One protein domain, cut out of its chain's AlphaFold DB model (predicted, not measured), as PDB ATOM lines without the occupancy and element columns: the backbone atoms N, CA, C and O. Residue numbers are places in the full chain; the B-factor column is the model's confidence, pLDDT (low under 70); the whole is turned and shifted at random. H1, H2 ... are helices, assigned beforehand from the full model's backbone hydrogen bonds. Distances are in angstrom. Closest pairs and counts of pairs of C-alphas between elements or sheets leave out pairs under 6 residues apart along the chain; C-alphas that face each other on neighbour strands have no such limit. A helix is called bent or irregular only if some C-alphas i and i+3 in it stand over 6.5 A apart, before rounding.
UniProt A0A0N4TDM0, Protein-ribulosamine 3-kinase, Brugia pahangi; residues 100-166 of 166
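AT A GLANCE: This is residues 100 to 166 of the 166 residues of the protein "Protein-ribulosamine 3-kinase" of Brugia pahangi (UniProt A0A0N4TDM0). A bent helix, H1, leads into a long chain of loops that folds back beside its second arm, turns in a far loop at residues 146 to 151, and ends at a short helix, H2. Residues 100 to 110, within H1, stick out free. The printed part has 67 residues with two named helices, H1 then H2, and no named strand; it is all helix by class, though only 29 residues are in named elements. It is loose, with a radius of gyration of the C-alphas of 15.6 A and spans of 47 by 32 by 21 A.

HOW THE PARTS SIT: Start at H1, residues 100 to 122, assigned as one helix by its hydrogen bonds but bent: C-alphas 109 and 112 are 7.2 A apart. Its arms, H1a at residues 100 to 109 and H1b at residues 112 to 122, stand at a steep tilt of 53 degrees. H2, residues 160 to 165, is apart from both arms. In H1a, H1b and H2 every O i to N i+4 pair is within hydrogen-bond range. Look also at residues 146 to 147, paired antiparallel with residues 150 to 151.

IN THESE COORDINATES: Find C-alpha 100 at (161.530, 150.932, 162.506); H1a runs 14.4 A from there. H1b runs 15.1 A to C-alpha 122 at (146.496, 164.317, 186.338). H2 ends at C-alpha 165, (170.084, 138.379, 191.011), 8.4 A from its first.

THE WHOLE: The C-alphas farthest apart, of Ile 126 and Tyr 149, are 48.2 A apart. The printed part has no cut; the link from H1 to H2, 37 residues, is long. Residues 126 to 132 and 165 to 166 have pLDDT under 70.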
ATOM      1  N   GLN A 100     162.898 150.749 162.020       96.69
ATOM      2  CA  GLN A 100     161.530 150.932 162.506       96.69
ATOM      3  C   GLN A 100     161.286 150.072 163.746       96.69
ATOM      4  O   GLN A 100     160.830 150.594 164.758       96.69
ATOM      5  N   LEU A 101     161.702 148.802 163.694       96.50
ATOM      6  CA  LEU A 101     161.645 147.890 164.834       96.50
ATOM      7  C   LEU A 101     162.324 148.489 166.074       96.50
ATOM      8  O   LEU A 101     161.734 148.492 167.148       96.50
ATOM      9  N   GLY A 102     163.530 149.048 165.925       98.06
ATOM     10  CA  GLY A 102     164.248 149.678 167.036       98.06
ATOM     11  C   GLY A 102     163.493 150.860 167.656       98.06
ATOM     12  O   GLY A 102     163.448 150.984 168.880       98.06
ATOM     13  N   ARG A 103     162.851 151.703 166.835       98.38
ATOM     14  CA  ARG A 103     162.032 152.828 167.322       98.38
ATOM     15  C   ARG A 103     160.789 152.354 168.069       98.38
ATOM     16  O   ARG A 103     160.496 152.868 169.145       98.38
ATOM     17  N   ASP A 104     160.079 151.382 167.514       98.00
ATOM     18  CA  ASP A 104     158.832 150.870 168.090       98.00
ATOM     19  C   ASP A 104     159.084 150.105 169.393       98.00
ATOM     20  O   ASP A 104     158.337 150.258 170.360       98.00
ATOM     21  N   LEU A 105     160.196 149.370 169.463       98.19
ATOM     22  CA  LEU A 105     160.638 148.702 170.683       98.19
ATOM     23  C   LEU A 105     161.030 149.708 171.776       98.19
ATOM     24  O   LEU A 105     160.627 149.559 172.928       98.19
ATOM     25  N   ALA A 106     161.755 150.778 171.427       98.38
ATOM     26  CA  ALA A 106     162.077 151.842 172.379       98.38
ATOM     27  C   ALA A 106     160.815 152.547 172.908       98.38
ATOM     28  O   ALA A 106     160.719 152.842 174.100       98.38
ATOM     29  N   ARG A 107     159.817 152.777 172.042       98.19
ATOM     30  CA  ARG A 107     158.510 153.310 172.454       98.19
ATOM     31  C   ARG A 107     157.791 152.373 173.419       98.19
ATOM     32  O   ARG A 107     157.243 152.863 174.402       98.19
ATOM     33  N   MET A 108     157.824 151.064 173.162       98.19
ATOM     34  CA  MET A 108     157.245 150.051 174.050       98.19
ATOM     35  C   MET A 108     157.859 150.130 175.451       98.19
ATOM     36  O   MET A 108     157.134 150.235 176.434       98.19
ATOM     37  N   HIS A 109     159.194 150.167 175.547       97.62
ATOM     38  CA  HIS A 109     159.897 150.278 176.833       97.62
ATOM     39  C   HIS A 109     159.572 151.579 177.584       97.62
ATOM     40  O   HIS A 109     159.509 151.584 178.810       97.62
ATOM     41  N   MET A 110     159.337 152.679 176.864       97.81
ATOM     42  CA  MET A 110     158.981 153.969 177.463       97.81
ATOM     43  C   MET A 110     157.500 154.091 177.850       97.81
ATOM     44  O   MET A 110     157.148 155.035 178.553       97.81
ATOM     45  N   HIS A 111     156.629 153.168 177.423       96.88
ATOM     46  CA  HIS A 111     155.178 153.269 177.610       96.88
ATOM     47  C   HIS A 111     154.783 153.487 179.080       96.88
ATOM     48  O   HIS A 111     154.101 154.459 179.398       96.88
ATOM     49  N   ASN A 112     155.294 152.659 179.997       95.94
ATOM     50  CA  ASN A 112     154.989 152.784 181.426       95.94
ATOM     51  C   ASN A 112     155.528 154.092 182.041       95.94
ATOM     52  O   ASN A 112     154.874 154.709 182.879       95.94
ATOM     53  N   ALA A 113     156.692 154.567 181.583       95.81
ATOM     54  CA  ALA A 113     157.243 155.850 182.021       95.81
ATOM     55  C   ALA A 113     156.375 157.041 181.570       95.81
ATOM     56  O   ALA A 113     156.312 158.053 182.269       95.81
ATOM     57  N   TYR A 114     155.698 156.934 180.422       94.69
ATOM     58  CA  TYR A 114     154.708 157.927 180.006       94.69
ATOM     59  C   TYR A 114     153.454 157.881 180.880       94.69
ATOM     60  O   TYR A 114     153.039 158.940 181.344       94.69
ATOM     61  N   LEU A 115     152.926 156.690 181.188       93.88
ATOM     62  CA  LEU A 115     151.773 156.538 182.087       93.88
ATOM     63  C   LEU A 115     152.039 157.139 183.478       93.88
ATOM     64  O   LEU A 115     151.187 157.835 184.023       93.88
ATOM     65  N   LEU A 116     153.243 156.944 184.032       92.81
ATOM     66  CA  LEU A 116     153.651 157.567 185.299       92.81
ATOM     67  C   LEU A 116     153.593 159.099 185.226       92.81
ATOM     68  O   LEU A 116     152.965 159.736 186.070       92.81
ATOM     69  N   LYS A 117     154.178 159.692 184.178       92.25
ATOM     70  CA  LYS A 117     154.160 161.149 183.966       92.25
ATOM     71  C   LYS A 117     152.750 161.696 183.751       92.25
ATOM     72  O   LYS A 117     152.451 162.811 184.172       92.25
ATOM     73  N   GLU A 118     151.888 160.956 183.060       89.88
ATOM     74  CA  GLU A 118     150.488 161.337 182.864       89.88
ATOM     75  C   GLU A 118     149.712 161.301 184.180       89.88
ATOM     76  O   GLU A 118     148.990 162.252 184.478       89.88
ATOM     77  N   LYS A 119     149.931 160.275 185.011       88.50
ATOM     78  CA  LYS A 119     149.338 160.170 186.349       88.50
ATOM     79  C   LYS A 119     149.777 161.310 187.273       88.50
ATOM     80  O   LYS A 119     148.933 161.907 187.935       88.50
ATOM     81  N   GLU A 120     151.064 161.661 187.280       87.88
ATOM     82  CA  GLU A 120     151.599 162.813 188.030       87.88
ATOM     83  C   GLU A 120     150.984 164.148 187.581       87.88
ATOM     84  O   GLU A 120     150.688 165.027 188.392       87.88
ATOM     85  N   ARG A 121     150.761 164.315 186.273       84.69
ATOM     86  CA  ARG A 121     150.091 165.506 185.738       84.69
ATOM     87  C   ARG A 121     148.619 165.538 186.128       84.69
ATOM     88  O   ARG A 121     148.133 166.590 186.526       84.69
ATOM     89  N   ALA A 122     147.918 164.411 186.028       83.06
ATOM     90  CA  ALA A 122     146.496 164.317 186.338       83.06
ATOM     91  C   ALA A 122     146.201 164.537 187.830       83.06
ATOM     92  O   ALA A 122     145.220 165.200 188.154       83.06
ATOM     93  N   SER A 123     147.067 164.066 188.737       78.44
ATOM     94  CA  SER A 123     146.916 164.286 190.185       78.44
ATOM     95  C   SER A 123     147.022 165.760 190.600       78.44
ATOM     96  O   SER A 123     146.581 166.128 191.686       78.44
ATOM     97  N   SER A 124     147.552 166.616 189.719       76.81
ATOM     98  CA  SER A 124     147.641 168.065 189.924       76.81
ATOM     99  C   SER A 124     146.344 168.823 189.580       76.81
ATOM    100  O   SER A 124     146.284 170.033 189.795       76.81
ATOM    101  N   PHE A 125     145.298 168.152 189.068       74.31
ATOM    102  CA  PHE A 125     144.011 168.764 188.709       74.31
ATOM    103  C   PHE A 125     142.825 168.038 189.368       74.31
ATOM    104  O   PHE A 125     142.661 166.826 189.238       74.31
ATOM    105  N   ILE A 126     141.941 168.784 190.039       60.97
ATOM    106  CA  ILE A 126     140.695 168.240 190.605       60.97
ATOM    107  C   ILE A 126     139.707 167.994 189.450       60.97
ATOM    108  O   ILE A 126     139.276 168.945 188.800       60.97
ATOM    109  N   GLY A 127     139.364 166.725 189.189       62.12
ATOM    110  CA  GLY A 127     138.425 166.305 188.131       62.12
ATOM    111  C   GLY A 127     139.028 165.469 186.988       62.12
ATOM    112  O   GLY A 127     138.353 165.251 185.983       62.12
ATOM    113  N   GLY A 128     140.283 165.019 187.112       56.50
ATOM    114  CA  GLY A 128     140.955 164.172 186.116       56.50
ATOM    115  C   GLY A 128     140.263 162.817 185.895       56.50
ATOM    116  O   GLY A 128     139.836 162.167 186.843       56.50
ATOM    117  N   GLN A 129     140.139 162.406 184.629       57.66
ATOM    118  CA  GLN A 129     139.417 161.203 184.194       57.66
ATOM    119  C   GLN A 129     139.963 159.899 184.810       57.66
ATOM    120  O   GLN A 129     141.123 159.556 184.610       57.66
ATOM    121  N   GLU A 130     139.082 159.102 185.424       57.16
ATOM    122  CA  GLU A 130     139.353 157.772 186.017       57.16
ATOM    123  C   GLU A 130     139.653 156.641 185.001       57.16
ATOM    124  O   GLU A 130     139.666 155.468 185.363       57.16
ATOM    125  N   LYS A 131     139.850 156.939 183.709       57.38
ATOM    126  CA  LYS A 131     139.899 155.916 182.639       57.38
ATOM    127  C   LYS A 131     141.289 155.610 182.067       57.38
ATOM    128  O   LYS A 131     141.373 154.874 181.086       57.38
ATOM    129  N   ALA A 132     142.361 156.161 182.631       66.44
ATOM    130  CA  ALA A 132     143.717 155.859 182.171       66.44
ATOM    131  C   ALA A 132     144.214 154.514 182.731       66.44
ATOM    132  O   ALA A 132     143.915 154.161 183.869       66.44
ATOM    133  N   THR A 133     144.984 153.767 181.934       79.94
ATOM    134  CA  THR A 133     145.674 152.552 182.392       79.94
ATOM    135  C   THR A 133     146.613 152.900 183.545       79.94
ATOM    136  O   THR A 133     147.461 153.782 183.410       79.94
ATOM    137  N   GLU A 134     146.476 152.198 184.668       87.69
ATOM    138  CA  GLU A 134     147.317 152.421 185.843       87.69
ATOM    139  C   GLU A 134     148.783 152.042 185.558       87.69
ATOM    140  O   GLU A 134     149.048 150.929 185.087       87.69
ATOM    141  N   PRO A 135     149.750 152.936 185.834       93.19
ATOM    142  CA  PRO A 135     151.158 152.616 185.684       93.19
ATOM    143  C   PRO A 135     151.620 151.584 186.716       93.19
ATOM    144  O   PRO A 135     151.172 151.563 187.864       93.19
ATOM    145  N   ILE A 136     152.598 150.779 186.319       94.19
ATOM    146  CA  ILE A 136     153.254 149.788 187.170       94.19
ATOM    147  C   ILE A 136     154.478 150.421 187.841       94.19
ATOM    148  O   ILE A 136     155.328 151.005 187.171       94.19
ATOM    149  N   ILE A 137     154.579 150.287 189.165       95.25
ATOM    150  CA  ILE A 137     155.668 150.867 189.978       95.25
ATOM    151  C   ILE A 137     156.663 149.828 190.518       95.25
ATOM    152  O   ILE A 137     157.656 150.207 191.128       95.25
ATOM    153  N   GLN A 138     156.409 148.539 190.286       95.44
ATOM    154  CA  GLN A 138     157.237 147.424 190.756       95.44
ATOM    155  C   GLN A 138     157.765 146.601 189.573       95.44
ATOM    156  O   GLN A 138     157.211 146.628 188.474       95.44
ATOM    157  N   PHE A 139     158.809 145.815 189.802       95.00
ATOM    158  CA  PHE A 139     159.339 144.857 188.837       95.00
ATOM    159  C   PHE A 139     158.641 143.508 188.999       95.00
ATOM    160  O   PHE A 139     158.639 142.929 190.081       95.00
ATOM    161  N   GLY A 140     158.054 142.992 187.923       95.12
ATOM    162  CA  GLY A 140     157.344 141.718 187.944       95.12
ATOM    163  C   GLY A 140     156.321 141.608 186.823       95.12
ATOM    164  O   GLY A 140     156.302 142.410 185.887       95.12
ATOM    165  N   PHE A 141     155.478 140.587 186.920       96.25
ATOM    166  CA  PHE A 141     154.356 140.375 186.020       96.25
ATOM    167  C   PHE A 141     153.236 139.637 186.751       96.25
ATOM    168  O   PHE A 141     153.476 138.758 187.574       96.25
ATOM    169  N   HIS A 142     151.992 139.980 186.429       94.81
ATOM    170  CA  HIS A 142     150.803 139.493 187.132       94.81
ATOM    171  C   HIS A 142     150.534 137.986 186.955       94.81
ATOM    172  O   HIS A 142     149.743 137.416 187.704       94.81
ATOM    173  N   VAL A 143     151.194 137.334 185.992       94.50
ATOM    174  CA  VAL A 143     151.170 135.877 185.814       94.50
ATOM    175  C   VAL A 143     152.583 135.313 185.620       94.50
ATOM    176  O   VAL A 143     153.472 136.010 185.113       94.50
ATOM    177  N   PRO A 144     152.819 134.034 185.966       93.88
ATOM    178  CA  PRO A 144     154.046 133.346 185.585       93.88
ATOM    179  C   PRO A 144     154.185 133.277 184.060       93.88
ATOM    180  O   PRO A 144     153.273 132.827 183.367       93.88
ATOM    181  N   THR A 145     155.341 133.679 183.543       94.81
ATOM    182  CA  THR A 145     155.742 133.459 182.144       94.81
ATOM    183  C   THR A 145     156.752 132.317 182.072       94.81
ATOM    184  O   THR A 145     157.175 131.788 183.101       94.81
ATOM    185  N   CYS A 146     157.140 131.908 180.865       92.81
ATOM    186  CA  CYS A 146     158.150 130.871 180.673       92.81
ATOM    187  C   CYS A 146     159.199 131.303 179.641       92.81
ATOM    188  O   CYS A 146     158.855 131.854 178.597       92.81
ATOM    189  N   CYS A 147     160.463 130.956 179.888       88.50
ATOM    190  CA  CYS A 147     161.508 130.948 178.866       88.50
ATOM    191  C   CYS A 147     161.644 129.517 178.329       88.50
ATOM    192  O   CYS A 147     162.168 128.620 178.996       88.50
ATOM    193  N   GLY A 148     161.073 129.270 177.149       85.75
ATOM    194  CA  GLY A 148     160.815 127.907 176.694       85.75
ATOM    195  C   GLY A 148     159.864 127.192 177.659       85.75
ATOM    196  O   GLY A 148     158.726 127.617 177.827       85.75
ATOM    197  N   TYR A 149     160.332 126.129 178.317       82.62
ATOM    198  CA  TYR A 149     159.545 125.390 179.319       82.62
ATOM    199  C   TYR A 149     159.841 125.781 180.766       82.62
ATOM    200  O   TYR A 149     159.182 125.276 181.673       82.62
ATOM    201  N   LEU A 150     160.848 126.626 180.991       88.19
ATOM    202  CA  LEU A 150     161.280 126.999 182.330       88.19
ATOM    203  C   LEU A 150     160.403 128.150 182.836       88.19
ATOM    204  O   LEU A 150     160.420 129.216 182.215       88.19
ATOM    205  N   PRO A 151     159.633 127.957 183.924       91.06
ATOM    206  CA  PRO A 151     158.855 129.032 184.521       91.06
ATOM    207  C   PRO A 151     159.777 130.152 185.004       91.06
ATOM    208  O   PRO A 151     160.823 129.885 185.592       91.06
ATOM    209  N   GLN A 152     159.371 131.396 184.786       90.00
ATOM    210  CA  GLN A 152     160.032 132.578 185.323       90.00
ATOM    211  C   GLN A 152     159.302 133.033 186.587       90.00
ATOM    212  O   GLN A 152     158.069 133.087 186.627       90.00
ATOM    213  N   MET A 153     160.063 133.353 187.630       85.94
ATOM    214  CA  MET A 153     159.513 133.888 188.871       85.94
ATOM    215  C   MET A 153     159.192 135.370 188.686       85.94
ATOM    216  O   MET A 153     160.082 136.213 188.712       85.94
ATOM    217  N   ASN A 154     157.913 135.707 188.524       91.62
ATOM    218  CA  ASN A 154     157.459 137.065 188.187       91.62
ATOM    219  C   ASN A 154     156.811 137.827 189.352       91.62
ATOM    220  O   ASN A 154     156.203 138.867 189.128       91.62
ATOM    221  N   GLU A 155     156.960 137.343 190.588       94.19
ATOM    222  CA  GLU A 155     156.456 138.032 191.783       94.19
ATOM    223  C   GLU A 155     156.936 139.486 191.840       94.19
ATOM    224  O   GLU A 155     158.085 139.778 191.496       94.19
ATOM    225  N   TRP A 156     156.044 140.383 192.250       95.44
ATOM    226  CA  TRP A 156     156.326 141.811 192.302       95.44
ATOM    227  C   TRP A 156     157.411 142.133 193.330       95.44
ATOM    228  O   TRP A 156     157.400 141.616 194.446       95.44
ATOM    229  N   CYS A 157     158.342 143.002 192.947       94.62
ATOM    230  CA  CYS A 157     159.449 143.445 193.781       94.62
ATOM    231  C   CYS A 157     159.750 144.925 193.524       94.62
ATOM    232  O   CYS A 157     159.761 145.361 192.374       94.62
ATOM    233  N   ASP A 158     160.029 145.688 194.577       95.19
ATOM    234  CA  ASP A 158     160.396 147.107 194.463       95.19
ATOM    235  C   ASP A 158     161.866 147.317 194.067       95.19
ATOM    236  O   ASP A 158     162.238 148.391 193.597       95.19
ATOM    237  N   ASP A 159     162.708 146.293 194.237       92.81
ATOM    238  CA  ASP A 159     164.147 146.368 193.994       92.81
ATOM    239  C   ASP A 159     164.560 145.465 192.827       92.81
ATOM    240  O   ASP A 159     164.504 144.234 192.887       92.81
ATOM    241  N   TRP A 160     165.028 146.099 191.754       90.88
ATOM    242  CA  TRP A 160     165.531 145.398 190.580       90.88
ATOM    243  C   TRP A 160     166.739 144.504 190.880       90.88
ATOM    244  O   TRP A 160     166.852 143.429 190.297       90.88
ATOM    245  N   VAL A 161     167.647 144.917 191.768       90.81
ATOM    246  CA  VAL A 161     168.852 144.143 192.098       90.81
ATOM    247  C   VAL A 161     168.459 142.851 192.801       90.81
ATOM    248  O   VAL A 161     168.927 141.780 192.418       90.81
ATOM    249  N   VAL A 162     167.539 142.935 193.765       86.25
ATOM    250  CA  VAL A 162     166.976 141.748 194.423       86.25
ATOM    251  C   VAL A 162     166.262 140.863 193.401       86.25
ATOM    252  O   VAL A 162     166.441 139.651 193.419       86.25
ATOM    253  N   LYS A 163     165.507 141.456 192.470       84.06
ATOM    254  CA  LYS A 163     164.728 140.716 191.470       84.06
ATOM    255  C   LYS A 163     165.557 140.043 190.374       84.06
ATOM    256  O   LYS A 163     165.139 139.026 189.835       84.06
ATOM    257  N   CYS A 164     166.669 140.648 189.965       80.88
ATOM    258  CA  CYS A 164     167.471 140.179 188.836       80.88
ATOM    259  C   CYS A 164     168.541 139.162 189.256       80.88
ATOM    260  O   CYS A 164     168.980 138.360 188.430       80.88
ATOM    261  N   CYS A 165     169.008 139.229 190.504       69.06
ATOM    262  CA  CYS A 165     170.084 138.379 191.011       69.06
ATOM    263  C   CYS A 165     169.601 137.065 191.645       69.06
ATOM    264  O   CYS A 165     170.432 136.178 191.849       69.06
ATOM    265  N   PHE A 166     168.307 136.942 191.951       52.12
ATOM    266  CA  PHE A 166     167.694 135.794 192.626       52.12
ATOM    267  C   PHE A 166     166.448 135.315 191.877       52.12
ATOM    268  O   PHE A 166     166.187 134.092 191.929       52.12
TER     269      PHE A 166